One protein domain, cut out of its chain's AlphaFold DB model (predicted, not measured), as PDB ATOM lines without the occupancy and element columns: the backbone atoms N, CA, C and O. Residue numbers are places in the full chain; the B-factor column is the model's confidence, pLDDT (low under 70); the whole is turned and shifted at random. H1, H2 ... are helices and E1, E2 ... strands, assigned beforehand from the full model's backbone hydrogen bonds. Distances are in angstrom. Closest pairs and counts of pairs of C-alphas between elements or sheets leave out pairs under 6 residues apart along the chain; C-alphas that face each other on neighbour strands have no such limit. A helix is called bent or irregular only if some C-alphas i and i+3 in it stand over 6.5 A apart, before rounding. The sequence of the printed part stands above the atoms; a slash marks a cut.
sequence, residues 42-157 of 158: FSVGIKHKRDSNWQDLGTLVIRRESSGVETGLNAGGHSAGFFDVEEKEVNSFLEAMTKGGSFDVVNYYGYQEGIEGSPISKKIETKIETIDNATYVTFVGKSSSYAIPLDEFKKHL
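This is residues 42 to 157 of the 158 residues of the protein "Regulator" of Borrelia sp. A-FGy1 (UniProt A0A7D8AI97). A closed barrel of eight antiparallel strands, E1 to E8 in chain order round the ring, has helix H1 lying across one end and the short helix H2 at that same end. The long link between E5 and E6 lies at the other end, and the ring is joined over only a short stretch between E4 and E5. The printed part has 116 residues, with eight named strands and two named helices in the order E1 E2 E3 E4 H1 E5 E6 E7 E8 H2, and its class is mixed, helices and strands. It is compact, with a radius of gyration of the C-alphas of 13.1 A and spans of 36 by 32 by 23 A.

E1, residues 42 to 49, begins at C-alpha 42 (-46.562, 38.327, -47.490). E2, residues 55 to 65, is 29.6 A long, E3 is residues 68 to 75, and E4, residues 78 to 86, is 24.7 A long. H1, residues 87 to 99, measures 19.4 A and begins at C-alpha 87 (-42.361, 29.020, -33.224); it is irregular, with C-alphas 88 and 91 7.3 A apart. E5, residues 101 to 108, bends by 74 degrees at residue 105. E6, residues 120 to 131, is 28.8 A long and bends by 67 degrees at residue 128. E7 is residues 134 to 140, E8 is residues 145 to 149, and H2, residues 150 to 155, ends at C-alpha 155 (-39.402, 45.052, -46.918).

E1 to E4 and E5 to E8 form two meanders, each strand the antiparallel neighbour of the one before. E1 and E2 are a hairpin, with N 44 and O 60 2.9 A apart, within hydrogen-bond range. E4 and E5 are antiparallel, with N 84 and O 107 at 2.9 A. E6 pairs with E5 over residues 120 to 126 and with E7 over 126 to 131, a staggered pairing; N 124 and O 103 are 2.8 A apart, and N 129 and O 136 2.9 A. E8 and E1 close the ring, with N 47 and O 147 at 2.8 A. H1 is on the barrel, outside it, at a height over the sheet of 6.3 A, and the sheet curls round it; its closest C-alphas to E5 are Ser 92 and Phe 103, 5.2 A. H2 is also on the barrel, outside it, at a height of 6.0 A; its closest C-alphas to E7 are Leu 150 and Tyr 136, 4.7 A. H1 touches H2 with residues 97 to 98 alone, the closest C-alphas being Thr 98 and Lys 154, 6.5 A, at a steep tilt of 59 degrees, opposite ways. Every O i to N i+4 pair is within hydrogen-bond range in H2, and 7 of 9 in H1.

The two C-alphas farthest apart are those of Ser 52 and Ser 66, 38.6 A. The printed part has no cut. The link from E5 to E6, 11 residues, is long; the others are tight. Mean pLDDT of the printed part is 92.6, and residues 113 to 117 are under 70.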
ATOM      1  N   PHE A  42     -47.104  37.636 -46.330       97.31
ATOM      2  CA  PHE A  42     -46.562  38.327 -47.490       97.31
ATOM      3  C   PHE A  42     -46.107  37.328 -48.549       97.31
ATOM      4  O   PHE A  42     -46.063  36.121 -48.325       97.31
ATOM      5  N   SER A  43     -45.804  37.835 -49.738       97.94
ATOM      6  CA  SER A  43     -45.389  37.030 -50.879       97.94
ATOM      7  C   SER A  43     -44.160  37.637 -51.527       97.94
ATOM      8  O   SER A  43     -44.064  38.857 -51.624       97.94
ATOM      9  N   VAL A  44     -43.247  36.785 -51.981       98.25
ATOM     10  CA  VAL A  44     -42.016  37.186 -52.669       98.25
ATOM     11  C   VAL A  44     -41.771  36.316 -53.893       98.25
ATOM     12  O   VAL A  44     -42.174  35.150 -53.937       98.25
ATOM     13  N   GLY A  45     -41.084  36.865 -54.891       98.25
ATOM     14  CA  GLY A  45     -40.582  36.064 -56.006       98.25
ATOM     15  C   GLY A  45     -39.614  34.971 -55.538       98.25
ATOM     16  O   GLY A  45     -38.823  35.171 -54.615       98.25
ATOM     17  N   ILE A  46     -39.647  33.811 -56.193       98.12
ATOM     18  CA  ILE A  46     -38.685  32.729 -55.963       98.12
ATOM     19  C   ILE A  46     -38.151  32.205 -57.293       98.12
ATOM     20  O   ILE A  46     -38.895  31.986 -58.252       98.12
ATOM     21  N   LYS A  47     -36.835  32.005 -57.338       97.31
ATOM     22  CA  LYS A  47     -36.108  31.354 -58.426       97.31
ATOM     23  C   LYS A  47     -35.640  29.972 -57.987       97.31
ATOM     24  O   LYS A  47     -35.444  29.734 -56.793       97.31
ATOM     25  N   HIS A  48     -35.391  29.086 -58.944       95.44
ATOM     26  CA  HIS A  48     -34.711  27.817 -58.699       95.44
ATOM     27  C   HIS A  48     -33.585  27.559 -59.703       95.44
ATOM     28  O   HIS A  48     -33.551  28.141 -60.786       95.44
ATOM     29  N   LYS A  49     -32.677  26.648 -59.351       93.31
ATOM     30  CA  LYS A  49     -31.750  25.999 -60.286       93.31
ATOM     31  C   LYS A  49     -31.531  24.543 -59.889       93.31
ATOM     32  O   LYS A  49     -31.425  24.240 -58.700       93.31
ATOM     33  N   ARG A  50     -31.426  23.657 -60.878       86.31
ATOM     34  CA  ARG A  50     -30.992  22.264 -60.684       86.31
ATOM     35  C   ARG A  50     -29.536  22.083 -61.114       86.31
ATOM     36  O   ARG A  50     -28.728  21.652 -60.305       86.31
ATOM     37  N   ASP A  51     -29.206  22.548 -62.323       80.12
ATOM     38  CA  ASP A  51     -27.886  22.313 -62.924       80.12
ATOM     39  C   ASP A  51     -27.130  23.608 -63.264       80.12
ATOM     40  O   ASP A  51     -26.010  23.812 -62.802       80.12
ATOM     41  N   SER A  52     -27.727  24.493 -64.069       78.56
ATOM     42  CA  SER A  52     -27.023  25.637 -64.667       78.56
ATOM     43  C   SER A  52     -27.519  26.980 -64.132       78.56
ATOM     44  O   SER A  52     -27.001  27.507 -63.146       78.56
ATOM     45  N   ASN A  53     -28.536  27.532 -64.783       92.81
ATOM     46  CA  ASN A  53     -28.955  28.911 -64.605       92.81
ATOM     47  C   ASN A  53     -30.137  29.015 -63.649       92.81
ATOM     48  O   ASN A  53     -30.995  28.132 -63.594       92.81
ATOM     49  N   TRP A  54     -30.183  30.130 -62.927       95.81
ATOM     50  CA  TRP A  54     -31.343  30.508 -62.138       95.81
ATOM     51  C   TRP A  54     -32.519  30.831 -63.057       95.81
ATOM     52  O   TRP A  54     -32.386  31.613 -63.996       95.81
ATOM     53  N   GLN A  55     -33.670  30.239 -62.769       95.19
ATOM     54  CA  GLN A  55     -34.908  30.442 -63.513       95.19
ATOM     55  C   GLN A  55     -36.007  30.880 -62.560       95.19
ATOM     56  O   GLN A  55     -36.029  30.461 -61.400       95.19
ATOM     57  N   ASP A  56     -36.914  31.719 -63.048       95.94
ATOM     58  CA  ASP A  56     -38.093  32.107 -62.281       95.94
ATOM     59  C   ASP A  56     -38.978  30.880 -62.064       95.94
ATOM     60  O   ASP A  56     -39.331  30.171 -63.005       95.94
ATOM     61  N   LEU A  57     -39.300  30.614 -60.800       95.44
ATOM     62  CA  LEU A  57     -40.138  29.487 -60.412       95.44
ATOM     63  C   LEU A  57     -41.585  29.936 -60.201       95.44
ATOM     64  O   LEU A  57     -42.518  29.282 -60.665       95.44
ATOM     65  N   GLY A  58     -41.767  31.046 -59.489       96.88
ATOM     66  CA  GLY A  58     -43.083  31.560 -59.141       96.88
ATOM     67  C   GLY A  58     -43.030  32.441 -57.902       96.88
ATOM     68  O   GLY A  58     -42.123  33.264 -57.753       96.88
ATOM     69  N   THR A  59     -43.993  32.251 -57.006       98.19
ATOM     70  CA  THR A  59     -44.160  33.074 -55.804       98.19
ATOM     71  C   THR A  59     -44.155  32.207 -54.554       98.19
ATOM     72  O   THR A  59     -44.913  31.243 -54.465       98.19
ATOM     73  N   LEU A  60     -43.323  32.574 -53.581       98.31
ATOM     74  CA  LEU A  60     -43.348  32.015 -52.237       98.31
ATOM     75  C   LEU A  60     -44.230  32.899 -51.351       98.31
ATOM     76  O   LEU A  60     -43.958  34.088 -51.199       98.31
ATOM     77  N   VAL A  61     -45.267  32.311 -50.772       98.12
ATOM     78  CA  VAL A  61     -46.139  32.905 -49.757       98.12
ATOM     79  C   VAL A  61     -45.591  32.524 -48.387       98.12
ATOM     80  O   VAL A  61     -45.313  31.351 -48.147       98.12
ATOM     81  N   ILE A  62     -45.434  33.497 -47.496       98.25
ATOM     82  CA  ILE A  62     -44.968  33.315 -46.121       98.25
ATOM     83  C   ILE A  62     -46.072  33.813 -45.197       98.25
ATOM     84  O   ILE A  62     -46.432  34.990 -45.249       98.25
ATOM     85  N   ARG A  63     -46.594  32.930 -44.346       97.38
ATOM     86  CA  ARG A  63     -47.670  33.234 -43.403       97.38
ATOM     87  C   ARG A  63     -47.218  33.000 -41.973       97.38
ATOM     88  O   ARG A  63     -46.638  31.969 -41.646       97.38
ATOM     89  N   ARG A  64     -47.501  33.972 -41.114       94.88
ATOM     90  CA  ARG A  64     -47.306  33.866 -39.676       94.88
ATOM     91  C   ARG A  64     -48.512  33.179 -39.051       94.88
ATOM     92  O   ARG A  64     -49.621  33.695 -39.122       94.88
ATOM     93  N   GLU A  65     -48.263  32.066 -38.381       94.12
ATOM     94  CA  GLU A  65     -49.261  31.295 -37.643       94.12
ATOM     95  C   GLU A  65     -48.962  31.317 -36.146       94.12
ATOM     96  O   GLU A  65     -47.860  31.662 -35.727       94.12
ATOM     97  N   SER A  66     -49.917  30.918 -35.304       89.88
ATOM     98  CA  SER A  66     -49.669  30.834 -33.850       89.88
ATOM     99  C   SER A  66     -48.617  29.781 -33.465       89.88
ATOM    100  O   SER A  66     -48.000  29.887 -32.408       89.88
ATOM    101  N   SER A  67     -48.402  28.786 -34.327       91.44
ATOM    102  CA  SER A  67     -47.439  27.691 -34.169       91.44
ATOM    103  C   SER A  67     -46.065  27.972 -34.790       91.44
ATOM    104  O   SER A  67     -45.156  27.161 -34.602       91.44
ATOM    105  N   GLY A  68     -45.900  29.084 -35.518       95.06
ATOM    106  CA  GLY A  68     -44.667  29.414 -36.232       95.06
ATOM    107  C   GLY A  68     -44.914  30.084 -37.585       95.06
ATOM    108  O   GLY A  68     -45.650  31.071 -37.673       95.06
ATOM    109  N   VAL A  69     -44.270  29.589 -38.639       96.88
ATOM    110  CA  VAL A  69     -44.405  30.107 -40.008       96.88
ATOM    111  C   VAL A  69     -44.705  28.966 -40.966       96.88
ATOM    112  O   VAL A  69     -43.951  27.999 -41.034       96.88
ATOM    113  N   GLU A  70     -45.764  29.121 -41.749       97.12
ATOM    114  CA  GLU A  70     -46.074  28.244 -42.876       97.12
ATOM    115  C   GLU A  70     -45.672  28.929 -44.179       97.12
ATOM    116  O   GLU A  70     -45.811  30.151 -44.332       97.12
ATOM    117  N   THR A  71     -45.184  28.147 -45.141       97.69
ATOM    118  CA  THR A  71     -44.877  28.669 -46.473       97.69
ATOM    119  C   THR A  71     -45.559  27.873 -47.571       97.69
ATOM    120  O   THR A  71     -45.635  26.646 -47.532       97.69
ATOM    121  N   GLY A  72     -46.048  28.589 -48.581       96.62
ATOM    122  CA  GLY A  72     -46.701  28.022 -49.753       96.62
ATOM    123  C   GLY A  72     -46.008  28.459 -51.032       96.62
ATOM    124  O   GLY A  72     -45.607  29.611 -51.164       96.62
ATOM    125  N   LEU A  73     -45.874  27.560 -51.996       96.81
ATOM    126  CA  LEU A  73     -45.313  27.852 -53.305       96.81
ATOM    127  C   LEU A  73     -46.412  27.842 -54.364       96.81
ATOM    128  O   LEU A  73     -47.072  26.825 -54.572       96.81
ATOM    129  N   ASN A  74     -46.534  28.958 -55.078       96.31
ATOM    130  CA  ASN A  74     -47.368  29.099 -56.264       96.31
ATOM    131  C   ASN A  74     -46.475  29.028 -57.506       96.31
ATOM    132  O   ASN A  74     -45.741  29.976 -57.793       96.31
ATOM    133  N   ALA A  75     -46.525  27.915 -58.239       93.06
ATOM    134  CA  ALA A  75     -45.690  27.683 -59.418       93.06
ATOM    135  C   ALA A  75     -46.405  26.792 -60.445       93.06
ATOM    136  O   ALA A  75     -47.061  25.816 -60.089       93.06
ATOM    137  N   GLY A  76     -46.281  27.118 -61.738       84.75
ATOM    138  CA  GLY A  76     -46.828  26.293 -62.828       84.75
ATOM    139  C   GLY A  76     -48.350  26.081 -62.788       84.75
ATOM    140  O   GLY A  76     -48.831  25.056 -63.256       84.75
ATOM    141  N   GLY A  77     -49.106  27.019 -62.204       85.88
ATOM    142  CA  GLY A  77     -50.562  26.908 -62.042       85.88
ATOM    143  C   GLY A  77     -51.011  26.026 -60.872       85.88
ATOM    144  O   GLY A  77     -52.191  25.688 -60.788       85.88
ATOM    145  N   HIS A  78     -50.096  25.626 -59.985       85.00
ATOM    146  CA  HIS A  78     -50.385  24.851 -58.779       85.00
ATOM    147  C   HIS A  78     -49.881  25.575 -57.528       85.00
ATOM    148  O   HIS A  78     -48.904  26.325 -57.579       85.00
ATOM    149  N   SER A  79     -50.555  25.314 -56.411       91.31
ATOM    150  CA  SER A  79     -50.243  25.856 -55.089       91.31
ATOM    151  C   SER A  79     -50.098  24.704 -54.102       91.31
ATOM    152  O   SER A  79     -50.989  23.861 -54.013       91.31
ATOM    153  N   ALA A  80     -48.986  24.655 -53.375       92.44
ATOM    154  CA  ALA A  80     -48.721  23.625 -52.371       92.44
ATOM    155  C   ALA A  80     -47.863  24.177 -51.227       92.44
ATOM    156  O   ALA A  80     -47.212  25.208 -51.389       92.44
ATOM    157  N   GLY A  81     -47.837  23.485 -50.085       93.56
ATOM    158  CA  GLY A  81     -46.890  23.787 -49.008       93.56
ATOM    159  C   GLY A  81     -45.445  23.637 -49.489       93.56
ATOM    160  O   GLY A  81     -45.157  22.796 -50.341       93.56
ATOM    161  N   PHE A  82     -44.540  24.465 -48.968       95.31
ATOM    162  CA  PHE A  82     -43.131  24.467 -49.360       95.31
ATOM    163  C   PHE A  82     -42.217  24.056 -48.201       95.31
ATOM    164  O   PHE A  82     -41.484  23.070 -48.326       95.31
ATOM    165  N   PHE A  83     -42.320  24.729 -47.055       95.94
ATOM    166  CA  PHE A  83     -41.786  24.285 -45.765       95.94
ATOM    167  C   PHE A  83     -42.479  24.969 -44.574       95.94
ATOM    168  O   PHE A  83     -42.995  26.078 -44.716       95.94
ATOM    169  N   ASP A  84     -42.388  24.351 -43.396       96.50
ATOM    170  CA  ASP A  84     -42.962  24.855 -42.141       96.50
ATOM    171  C   ASP A  84     -41.875  25.037 -41.066       96.50
ATOM    172  O   ASP A  84     -41.037  24.155 -40.848       96.50
ATOM    173  N   VAL A  85     -41.908  26.172 -40.368       97.25
ATOM    174  CA  VAL A  85     -40.989  26.549 -39.282       97.25
ATOM    175  C   VAL A  85     -41.770  26.584 -37.969       97.25
ATOM    176  O   VAL A  85     -42.798  27.251 -37.887       97.25
ATOM    177  N   GLU A  86     -41.280  25.916 -36.926       96.62
ATOM    178  CA  GLU A  86     -41.871  26.010 -35.582       96.62
ATOM    179  C   GLU A  86     -41.597  27.367 -34.922       96.62
ATOM    180  O   GLU A  86     -40.567  27.993 -35.162       96.62
ATOM    181  N   GLU A  87     -42.461  27.768 -33.988       94.00
ATOM    182  CA  GLU A  87     -42.361  29.020 -33.224       94.00
ATOM    183  C   GLU A  87     -40.956  29.293 -32.664       94.00
ATOM    184  O   GLU A  87     -40.441  30.405 -32.773       94.00
ATOM    185  N   LYS A  88     -40.306  28.268 -32.102       93.94
ATOM    186  CA  LYS A  88     -38.974  28.393 -31.492       93.94
ATOM    187  C   LYS A  88     -37.865  28.722 -32.505       93.94
ATOM    188  O   LYS A  88     -36.851  29.294 -32.118       93.94
ATOM    189  N   GLU A  89     -38.075  28.402 -33.783       95.88
ATOM    190  CA  GLU A  89     -37.124  28.614 -34.881       95.88
ATOM    191  C   GLU A  89     -37.431  29.861 -35.719       95.88
ATOM    192  O   GLU A  89     -36.635  30.231 -36.582       95.88
ATOM    193  N   VAL A  90     -38.538  30.569 -35.459       94.62
ATOM    194  CA  VAL A  90     -38.932  31.755 -36.245       94.62
ATOM    195  C   VAL A  90     -37.834  32.818 -36.255       94.62
ATOM    196  O   VAL A  90     -37.543  33.403 -37.295       94.62
ATOM    197  N   ASN A  91     -37.164  33.049 -35.125       92.88
ATOM    198  CA  ASN A  91     -36.082  34.032 -35.066       92.88
ATOM    199  C   ASN A  91     -34.859  33.600 -35.885       92.88
ATOM    200  O   ASN A  91     -34.285  34.425 -36.598       92.88
ATOM    201  N   SER A  92     -34.492  32.317 -35.820       96.44
ATOM    202  CA  SER A  92     -33.423  31.735 -36.639       96.44
ATOM    203  C   SER A  92     -33.755  31.855 -38.126       96.44
ATOM    204  O   SER A  92     -32.903  32.251 -38.918       96.44
ATOM    205  N   PHE A  93     -35.010  31.584 -38.501       97.00
ATOM    206  CA  PHE A  93     -35.512  31.743 -39.863       97.00
ATOM    207  C   PHE A  93     -35.373  33.187 -40.354       97.00
ATOM    208  O   PHE A  93     -34.777  33.423 -41.404       97.00
ATOM    209  N   LEU A  94     -35.865  34.170 -39.596       95.50
ATOM    210  CA  LEU A  94     -35.806  35.579 -39.997       95.50
ATOM    211  C   LEU A  94     -34.364  36.090 -40.095       95.50
ATOM    212  O   LEU A  94     -34.026  36.838 -41.016       95.50
ATOM    213  N   GLU A  95     -33.494  35.670 -39.179       95.25
ATOM    214  CA  GLU A  95     -32.073  35.998 -39.233       95.25
ATOM    215  C   GLU A  95     -31.392  35.372 -40.457       95.25
ATOM    216  O   GLU A  95     -30.784  36.094 -41.250       95.25
ATOM    217  N   ALA A  96     -31.567  34.067 -40.673       97.38
ATOM    218  CA  ALA A  96     -31.018  33.350 -41.821       97.38
ATOM    219  C   ALA A  96     -31.484  33.956 -43.154       97.38
ATOM    220  O   ALA A  96     -30.680  34.223 -44.046       97.38
ATOM    221  N   MET A  97     -32.770  34.283 -43.265       97.31
ATOM    222  CA  MET A  97     -33.342  34.854 -44.482       97.31
ATOM    223  C   MET A  97     -32.908  36.301 -44.760       97.31
ATOM    224  O   MET A  97     -33.030  36.770 -45.891       97.31
ATOM    225  N   THR A  98     -32.380  37.022 -43.765       96.19
ATOM    226  CA  THR A  98     -31.948  38.425 -43.924       96.19
ATOM    227  C   THR A  98     -30.433  38.623 -43.932       96.19
ATOM    228  O   THR A  98     -29.956  39.615 -44.504       96.19
ATOM    229  N   LYS A  99     -29.673  37.716 -43.313       96.38
ATOM    230  CA  LYS A  99     -28.215  37.823 -43.140       96.38
ATOM    231  C   LYS A  99     -27.438  36.584 -43.598       96.38
ATOM    232  O   LYS A  99     -26.217  36.663 -43.700       96.38
ATOM    233  N   GLY A 100     -28.108  35.473 -43.896       95.81
ATOM    234  CA  GLY A 100     -27.481  34.155 -44.010       95.81
ATOM    235  C   GLY A 100     -27.381  33.454 -42.649       95.81
ATOM    236  O   GLY A 100     -27.560  34.076 -41.603       95.81
ATOM    237  N   GLY A 101     -27.108  32.149 -42.656       97.81
ATOM    238  CA  GLY A 101     -27.134  31.307 -41.455       97.81
ATOM    239  C   GLY A 101     -27.969  30.052 -41.671       97.81
ATOM    240  O   GLY A 101     -28.052  29.545 -42.789       97.81
ATOM    241  N   SER A 102     -28.604  29.540 -40.621       97.88
ATOM    242  CA  SER A 102     -29.420  28.331 -40.726       97.88
ATOM    243  C   SER A 102     -30.577  28.295 -39.742       97.88
ATOM    244  O   SER A 102     -30.483  28.898 -38.677       97.88
ATOM    245  N   PHE A 103     -31.608  27.528 -40.077       98.06
ATOM    246  CA  PHE A 103     -32.769  27.266 -39.228       98.06
ATOM    247  C   PHE A 103     -33.309  25.860 -39.497       98.06
ATOM    248  O   PHE A 103     -33.091  25.304 -40.580       98.06
ATOM    249  N   ASP A 104     -34.011  25.296 -38.521       97.75
ATOM    250  CA  ASP A 104     -34.651  23.992 -38.670       97.75
ATOM    251  C   ASP A 104     -36.101  24.138 -39.157       97.75
ATOM    252  O   ASP A 104     -36.846  25.014 -38.715       97.75
ATOM    253  N   VAL A 105     -36.504  23.257 -40.076       96.81
ATOM    254  CA  VAL A 105     -37.894  23.100 -40.529       96.81
ATOM    255  C   VAL A 105     -38.423  21.733 -40.129       96.81
ATOM    256  O   VAL A 105     -37.704  20.731 -40.201       96.81
ATOM    257  N   VAL A 106     -39.693  21.681 -39.726       93.75
ATOM    258  CA  VAL A 106     -40.350  20.427 -39.323       93.75
ATOM    259  C   VAL A 106     -40.858  19.642 -40.512       93.75
ATOM    260  O   VAL A 106     -40.649  18.431 -40.573       93.75
ATOM    261  N   ASN A 107     -41.444  20.348 -41.476       93.38
ATOM    262  CA  ASN A 107     -41.906  19.790 -42.732       93.38
ATOM    263  C   ASN A 107     -41.216  20.528 -43.871       93.38
ATOM    264  O   ASN A 107     -41.374  21.736 -44.021       93.38
ATOM    265  N   TYR A 108     -40.468  19.801 -44.688       93.81
ATOM    266  CA  TYR A 108     -39.939  20.287 -45.953       93.81
ATOM    267  C   TYR A 108     -40.579  19.502 -47.099       93.81
ATOM    268  O   TYR A 108     -40.421  18.281 -47.176       93.81
ATOM    269  N   TYR A 109     -41.277  20.212 -47.988       91.62
ATOM    270  CA  TYR A 109     -41.960  19.648 -49.157       91.62
ATOM    271  C   TYR A 109     -41.189  19.928 -50.459       91.62
ATOM    272  O   TYR A 109     -41.018  19.029 -51.284       91.62
ATOM    273  N   GLY A 110     -40.684  21.159 -50.631       89.00
ATOM    274  CA  GLY A 110     -39.977  21.599 -51.842       89.00
ATOM    275  C   GLY A 110     -40.871  21.731 -53.091       89.00
ATOM    276  O   GLY A 110     -42.080  21.523 -53.043       89.00
ATOM    277  N   TYR A 111     -40.287  22.082 -54.247       86.94
ATOM    278  CA  TYR A 111     -41.009  22.166 -55.527       86.94
ATOM    279  C   TYR A 111     -40.856  20.878 -56.332       86.94
ATOM    280  O   TYR A 111     -39.747  20.544 -56.738       86.94
ATOM    281  N   GLN A 112     -41.956  20.153 -56.566       77.19
ATOM    282  CA  GLN A 112     -41.950  18.841 -57.244       77.19
ATOM    283  C   GLN A 112     -41.026  17.793 -56.579       77.19
ATOM    284  O   GLN A 112     -40.796  16.722 -57.131       77.19
ATOM    285  N   GLU A 113     -40.524  18.076 -55.375       65.38
ATOM    286  CA  GLU A 113     -39.630  17.214 -54.590       65.38
ATOM    287  C   GLU A 113     -40.416  16.232 -53.688       65.38
ATOM    288  O   GLU A 113     -39.831  15.277 -53.163       65.38
ATOM    289  N   GLY A 114     -41.735  16.450 -53.563       52.41
ATOM    290  CA  GLY A 114     -42.689  15.701 -52.732       52.41
ATOM    291  C   GLY A 114     -43.712  14.845 -53.494       52.41
ATOM    292  O   GLY A 114     -44.712  14.446 -52.909       52.41
ATOM    293  N   ILE A 115     -43.494  14.545 -54.785       52.75
ATOM    294  CA  ILE A 115     -44.349  13.581 -55.518       52.75
ATOM    295  C   ILE A 115     -44.115  12.139 -55.005       52.75
ATOM    296  O   ILE A 115     -44.980  11.280 -55.142       52.75
ATOM    297  N   GLU A 116     -42.996  11.892 -54.313       53.69
ATOM    298  CA  GLU A 116     -42.671  10.615 -53.672       53.69
ATOM    299  C   GLU A 116     -42.183  10.834 -52.227       53.69
ATOM    300  O   GLU A 116     -40.989  11.018 -51.970       53.69
ATOM    301  N   GLY A 117     -43.110  10.820 -51.265       60.00
ATOM    302  CA  GLY A 117     -42.797  10.660 -49.839       60.00
ATOM    303  C   GLY A 117     -43.409  11.699 -48.898       60.00
ATOM    304  O   GLY A 117     -43.844  12.772 -49.307       60.00
ATOM    305  N   SER A 118     -43.436  11.351 -47.611       74.25
ATOM    306  CA  SER A 118     -43.849  12.243 -46.524       74.25
ATOM    307  C   SER A 118     -42.873  13.420 -46.363       74.25
ATOM    308  O   SER A 118     -41.677  13.241 -46.623       74.25
ATOM    309  N   PRO A 119     -43.339  14.598 -45.903       81.06
ATOM    310  CA  PRO A 119     -42.451  15.702 -45.550       81.06
ATOM    311  C   PRO A 119     -41.394  15.256 -44.536       81.06
ATOM    312  O   PRO A 119     -41.652  14.416 -43.673       81.06
ATOM    313  N   ILE A 120     -40.194  15.825 -44.659       86.12
ATOM    314  CA  ILE A 120     -39.066  15.530 -43.771       86.12
ATOM    315  C   ILE A 120     -38.688  16.761 -42.957       86.12
ATOM    316  O   ILE A 120     -38.733  17.880 -43.467       86.12
ATOM    317  N   SER A 121     -38.237  16.547 -41.725       92.69
ATOM    318  CA  SER A 121     -37.539  17.592 -40.981       92.69
ATOM    319  C   SER A 121     -36.139  17.777 -41.554       92.69
ATOM    320  O   SER A 121     -35.462  16.807 -41.914       92.69
ATOM    321  N   LYS A 122     -35.702  19.027 -41.679       92.69
ATOM    322  CA  LYS A 122     -34.438  19.371 -42.332       92.69
ATOM    323  C   LYS A 122     -33.878  20.658 -41.740       92.69
ATOM    324  O   LYS A 122     -34.622  21.582 -41.441       92.69
ATOM    325  N   LYS A 123     -32.554  20.746 -41.663       97.31
ATOM    326  CA  LYS A 123     -31.855  22.013 -41.450       97.31
ATOM    327  C   LYS A 123     -31.668  22.729 -42.788       97.31
ATOM    328  O   LYS A 123     -31.069  22.166 -43.709       97.31
ATOM    329  N   ILE A 124     -32.176  23.952 -42.907       97.50
ATOM    330  CA  ILE A 124     -31.972  24.807 -44.081       97.50
ATOM    331  C   ILE A 124     -30.775  25.713 -43.816       97.50
ATOM    332  O   ILE A 124     -30.764  26.484 -42.860       97.50
ATOM    333  N   GLU A 125     -29.770  25.629 -44.683       98.12
ATOM    334  CA  GLU A 125     -28.598  26.504 -44.661       98.12
ATOM    335  C   GLU A 125     -28.708  27.530 -45.787       98.12
ATOM    336  O   GLU A 125     -28.937  27.191 -46.951       98.12
ATOM    337  N   THR A 126     -28.568  28.798 -45.413       98.62
ATOM    338  CA  THR A 126     -28.775  29.959 -46.272       98.62
ATOM    339  C   THR A 126     -27.478  30.736 -46.453       98.62
ATOM    340  O   THR A 126     -26.655  30.843 -45.541       98.62
ATOM    341  N   LYS A 127     -27.316  31.337 -47.629       97.88
ATOM    342  CA  LYS A 127     -26.219  32.259 -47.942       97.88
ATOM    343  C   LYS A 127     -26.724  33.413 -48.797       97.88
ATOM    344  O   LYS A 127     -27.673  33.249 -49.563       97.88
ATOM    345  N   ILE A 128     -26.076  34.567 -48.678       98.31
ATOM    346  CA  ILE A 128     -26.364  35.732 -49.517       98.31
ATOM    347  C   ILE A 128     -25.466  35.690 -50.752       98.31
ATOM    348  O   ILE A 128     -24.246  35.596 -50.624       98.31
ATOM    349  N   GLU A 129     -26.061  35.762 -51.940       96.81
ATOM    350  CA  GLU A 129     -25.348  35.741 -53.220       96.81
ATOM    351  C   GLU A 129     -25.867  36.832 -54.159       96.81
ATOM    352  O   GLU A 129     -27.021  37.255 -54.070       96.81
ATOM    353  N   THR A 130     -25.017  37.261 -55.092       97.38
ATOM    354  CA  THR A 130     -25.415  38.152 -56.184       97.38
ATOM    355  C   THR A 130     -25.766  37.323 -57.417       97.38
ATOM    356  O   THR A 130     -24.941  36.545 -57.894       97.38
ATOM    357  N   ILE A 131     -26.976  37.509 -57.946       95.31
ATOM    358  CA  ILE A 131     -27.477  36.888 -59.179       95.31
ATOM    359  C   ILE A 131     -27.971  38.024 -60.073       95.31
ATOM    360  O   ILE A 131     -28.781  38.833 -59.631       95.31
ATOM    361  N   ASP A 132     -27.454  38.124 -61.298       91.94
ATOM    362  CA  ASP A 132     -27.835  39.158 -62.274       91.94
ATOM    363  C   ASP A 132     -27.859  40.590 -61.692       91.94
ATOM    364  O   ASP A 132     -28.777  41.372 -61.927       91.94
ATOM    365  N   ASN A 133     -26.825  40.935 -60.912       93.81
ATOM    366  CA  ASN A 133     -26.647  42.220 -60.213       93.81
ATOM    367  C   ASN A 133     -27.650  42.533 -59.085       93.81
ATOM    368  O   ASN A 133     -27.614  43.636 -58.541       93.81
ATOM    369  N   ALA A 134     -28.499  41.586 -58.684       96.75
ATOM    370  CA  ALA A 134     -29.361  41.708 -57.511       96.75
ATOM    371  C   ALA A 134     -28.923  40.745 -56.397       96.75
ATOM    372  O   ALA A 134     -28.315  39.706 -56.658       96.75
ATOM    373  N   THR A 135     -29.205  41.101 -55.140       98.06
ATOM    374  CA  THR A 135     -28.866  40.261 -53.983       98.06
ATOM    375  C   THR A 135     -30.012  39.318 -53.638       98.06
ATOM    376  O   THR A 135     -31.177  39.714 -53.551       98.06
ATOM    377  N   TYR A 136     -29.670  38.056 -53.416       98.62
ATOM    378  CA  TYR A 136     -30.606  36.995 -53.076       98.62
ATOM    379  C   TYR A 136     -30.139  36.275 -51.821       98.62
ATOM    380  O   TYR A 136     -28.939  36.081 -51.618       98.62
ATOM    381  N   VAL A 137     -31.089  35.819 -51.012       98.50
ATOM    382  CA  VAL A 137     -30.837  34.703 -50.103       98.50
ATOM    383  C   VAL A 137     -31.058  33.405 -50.868       98.50
ATOM    384  O   VAL A 137     -32.065  33.243 -51.557       98.50
ATOM    385  N   THR A 138     -30.098  32.490 -50.779       98.31
ATOM    386  CA  THR A 138     -30.132  31.199 -51.471       98.31
ATOM    387  C   THR A 138     -29.991  30.051 -50.487       98.31
ATOM    388  O   THR A 138     -29.318  30.190 -49.465       98.31
ATOM    389  N   PHE A 139     -30.617  28.918 -50.793       97.44
ATOM    390  CA  PHE A 139     -30.520  27.690 -50.003       97.44
ATOM    391  C   PHE A 139     -30.723  26.455 -50.877       97.44
ATOM    392  O   PHE A 139     -31.289  26.527 -51.972       97.44
ATOM    393  N   VAL A 140     -30.248  25.310 -50.390       93.56
ATOM    394  CA  VAL A 140     -30.339  24.028 -51.096       93.56
ATOM    395  C   VAL A 140     -31.526  23.224 -50.571       93.56
ATOM    396  O   VAL A 140     -31.627  22.937 -49.378       93.56
ATOM    397  N   GLY A 141     -32.408  22.838 -51.487       90.81
ATOM    398  CA  GLY A 141     -33.520  21.932 -51.247       90.81
ATOM    399  C   GLY A 141     -33.123  20.460 -51.243       90.81
ATOM    400  O   GLY A 141     -32.065  20.082 -50.732       90.81
ATOM    401  N   LYS A 142     -33.990  19.600 -51.788       86.75
ATOM    402  CA  LYS A 142     -33.692  18.173 -51.988       86.75
ATOM    403  C   LYS A 142     -33.009  17.924 -53.331       86.75
ATOM    404  O   LYS A 142     -32.046  17.168 -53.391       86.75
ATOM    405  N   SER A 143     -33.496  18.563 -54.390       86.50
ATOM    406  CA  SER A 143     -33.012  18.362 -55.760       86.50
ATOM    407  C   SER A 143     -32.730  19.669 -56.492       86.50
ATOM    408  O   SER A 143     -32.136  19.637 -57.563       86.50
ATOM    409  N   SER A 144     -33.138  20.806 -55.932       92.00
ATOM    410  CA  SER A 144     -32.895  22.128 -56.505       92.00
ATOM    411  C   SER A 144     -32.320  23.074 -55.455       92.00
ATOM    412  O   SER A 144     -32.535  22.904 -54.257       92.00
ATOM    413  N   SER A 145     -31.596  24.094 -55.898       95.88
ATOM    414  CA  SER A 145     -31.331  25.285 -55.089       95.88
ATOM    415  C   SER A 145     -32.393  26.336 -55.372       95.88
ATOM    416  O   SER A 145     -32.882  26.425 -56.499       95.88
ATOM    417  N   TYR A 146     -32.702  27.155 -54.376       97.50
ATOM    418  CA  TYR A 146     -33.687  28.226 -54.465       97.50
ATOM    419  C   TYR A 146     -33.043  29.570 -54.153       97.50
ATOM    420  O   TYR A 146     -32.050  29.628 -53.427       97.50
ATOM    421  N   ALA A 147     -33.604  30.638 -54.712       98.25
ATOM    422  CA  ALA A 147     -33.164  32.004 -54.476       98.25
ATOM    423  C   ALA A 147     -34.368  32.935 -54.308       98.25
ATOM    424  O   ALA A 147     -35.294  32.909 -55.118       98.25
ATOM    425  N   ILE A 148     -34.332  33.766 -53.269       98.44
ATOM    426  CA  ILE A 148     -35.373  34.746 -52.935       98.44
ATOM    427  C   ILE A 148     -34.723  36.137 -52.889       98.44
ATOM    428  O   ILE A 148     -33.668  36.272 -52.259       98.44
ATOM    429  N   PRO A 149     -35.290  37.168 -53.547       98.19
ATOM    430  CA  PRO A 149     -34.724  38.513 -53.530       98.19
ATOM    431  C   PRO A 149     -34.630  39.059 -52.099       98.19
ATOM    432  O   PRO A 149     -35.636  39.204 -51.399       98.19
ATOM    433  N   LEU A 150     -33.412  39.376 -51.659       97.81
ATOM    434  CA  LEU A 150     -33.133  39.732 -50.266       97.81
ATOM    435  C   LEU A 150     -33.820  41.041 -49.861       97.81
ATOM    436  O   LEU A 150     -34.400  41.150 -48.779       97.81
ATOM    437  N   ASP A 151     -33.757  42.034 -50.744       96.44
ATOM    438  CA  ASP A 151     -34.341  43.353 -50.504       96.44
ATOM    439  C   ASP A 151     -35.869  43.323 -50.509       96.44
ATOM    440  O   ASP A 151     -36.496  44.109 -49.803       96.44
ATOM    441  N   GLU A 152     -36.479  42.426 -51.285       96.62
ATOM    442  CA  GLU A 152     -37.931  42.235 -51.296       96.62
ATOM    443  C   GLU A 152     -38.387  41.602 -49.985       96.62
ATOM    444  O   GLU A 152     -39.222  42.176 -49.291       96.62
ATOM    445  N   PHE A 153     -37.739  40.511 -49.568       96.62
ATOM    446  CA  PHE A 153     -38.027  39.849 -48.298       96.62
ATOM    447  C   PHE A 153     -37.913  40.811 -47.104       96.62
ATOM    448  O   PHE A 153     -38.827  40.923 -46.289       96.62
ATOM    449  N   LYS A 154     -36.827  41.596 -47.036       94.88
ATOM    450  CA  LYS A 154     -36.595  42.569 -45.955       94.88
ATOM    451  C   LYS A 154     -37.643  43.679 -45.870       94.88
ATOM    452  O   LYS A 154     -37.786  44.263 -44.799       94.88
ATOM    453  N   LYS A 155     -38.350  44.017 -46.954       94.19
ATOM    454  CA  LYS A 155     -39.402  45.052 -46.918       94.19
ATOM    455  C   LYS A 155     -40.603  44.630 -46.079       94.19
ATOM    456  O   LYS A 155     -41.267  45.507 -45.541       94.19
ATOM    457  N   HIS A 156     -40.848  43.329 -45.947       92.56
ATOM    458  CA  HIS A 156     -41.998  42.788 -45.223       92.56
ATOM    459  C   HIS A 156     -41.747  42.557 -43.729       92.56
ATOM    460  O   HIS A 156     -42.669  42.199 -43.009       92.56
ATOM    461  N   LEU A 157     -40.510  42.756 -43.263       86.00
ATOM    462  CA  LEU A 157     -40.104  42.535 -41.870       86.00
ATOM    463  C   LEU A 157     -39.907  43.840 -41.080       86.00
ATOM    464  O   LEU A 157     -39.251  43.829 -40.035       86.00
TER     465      LEU A 157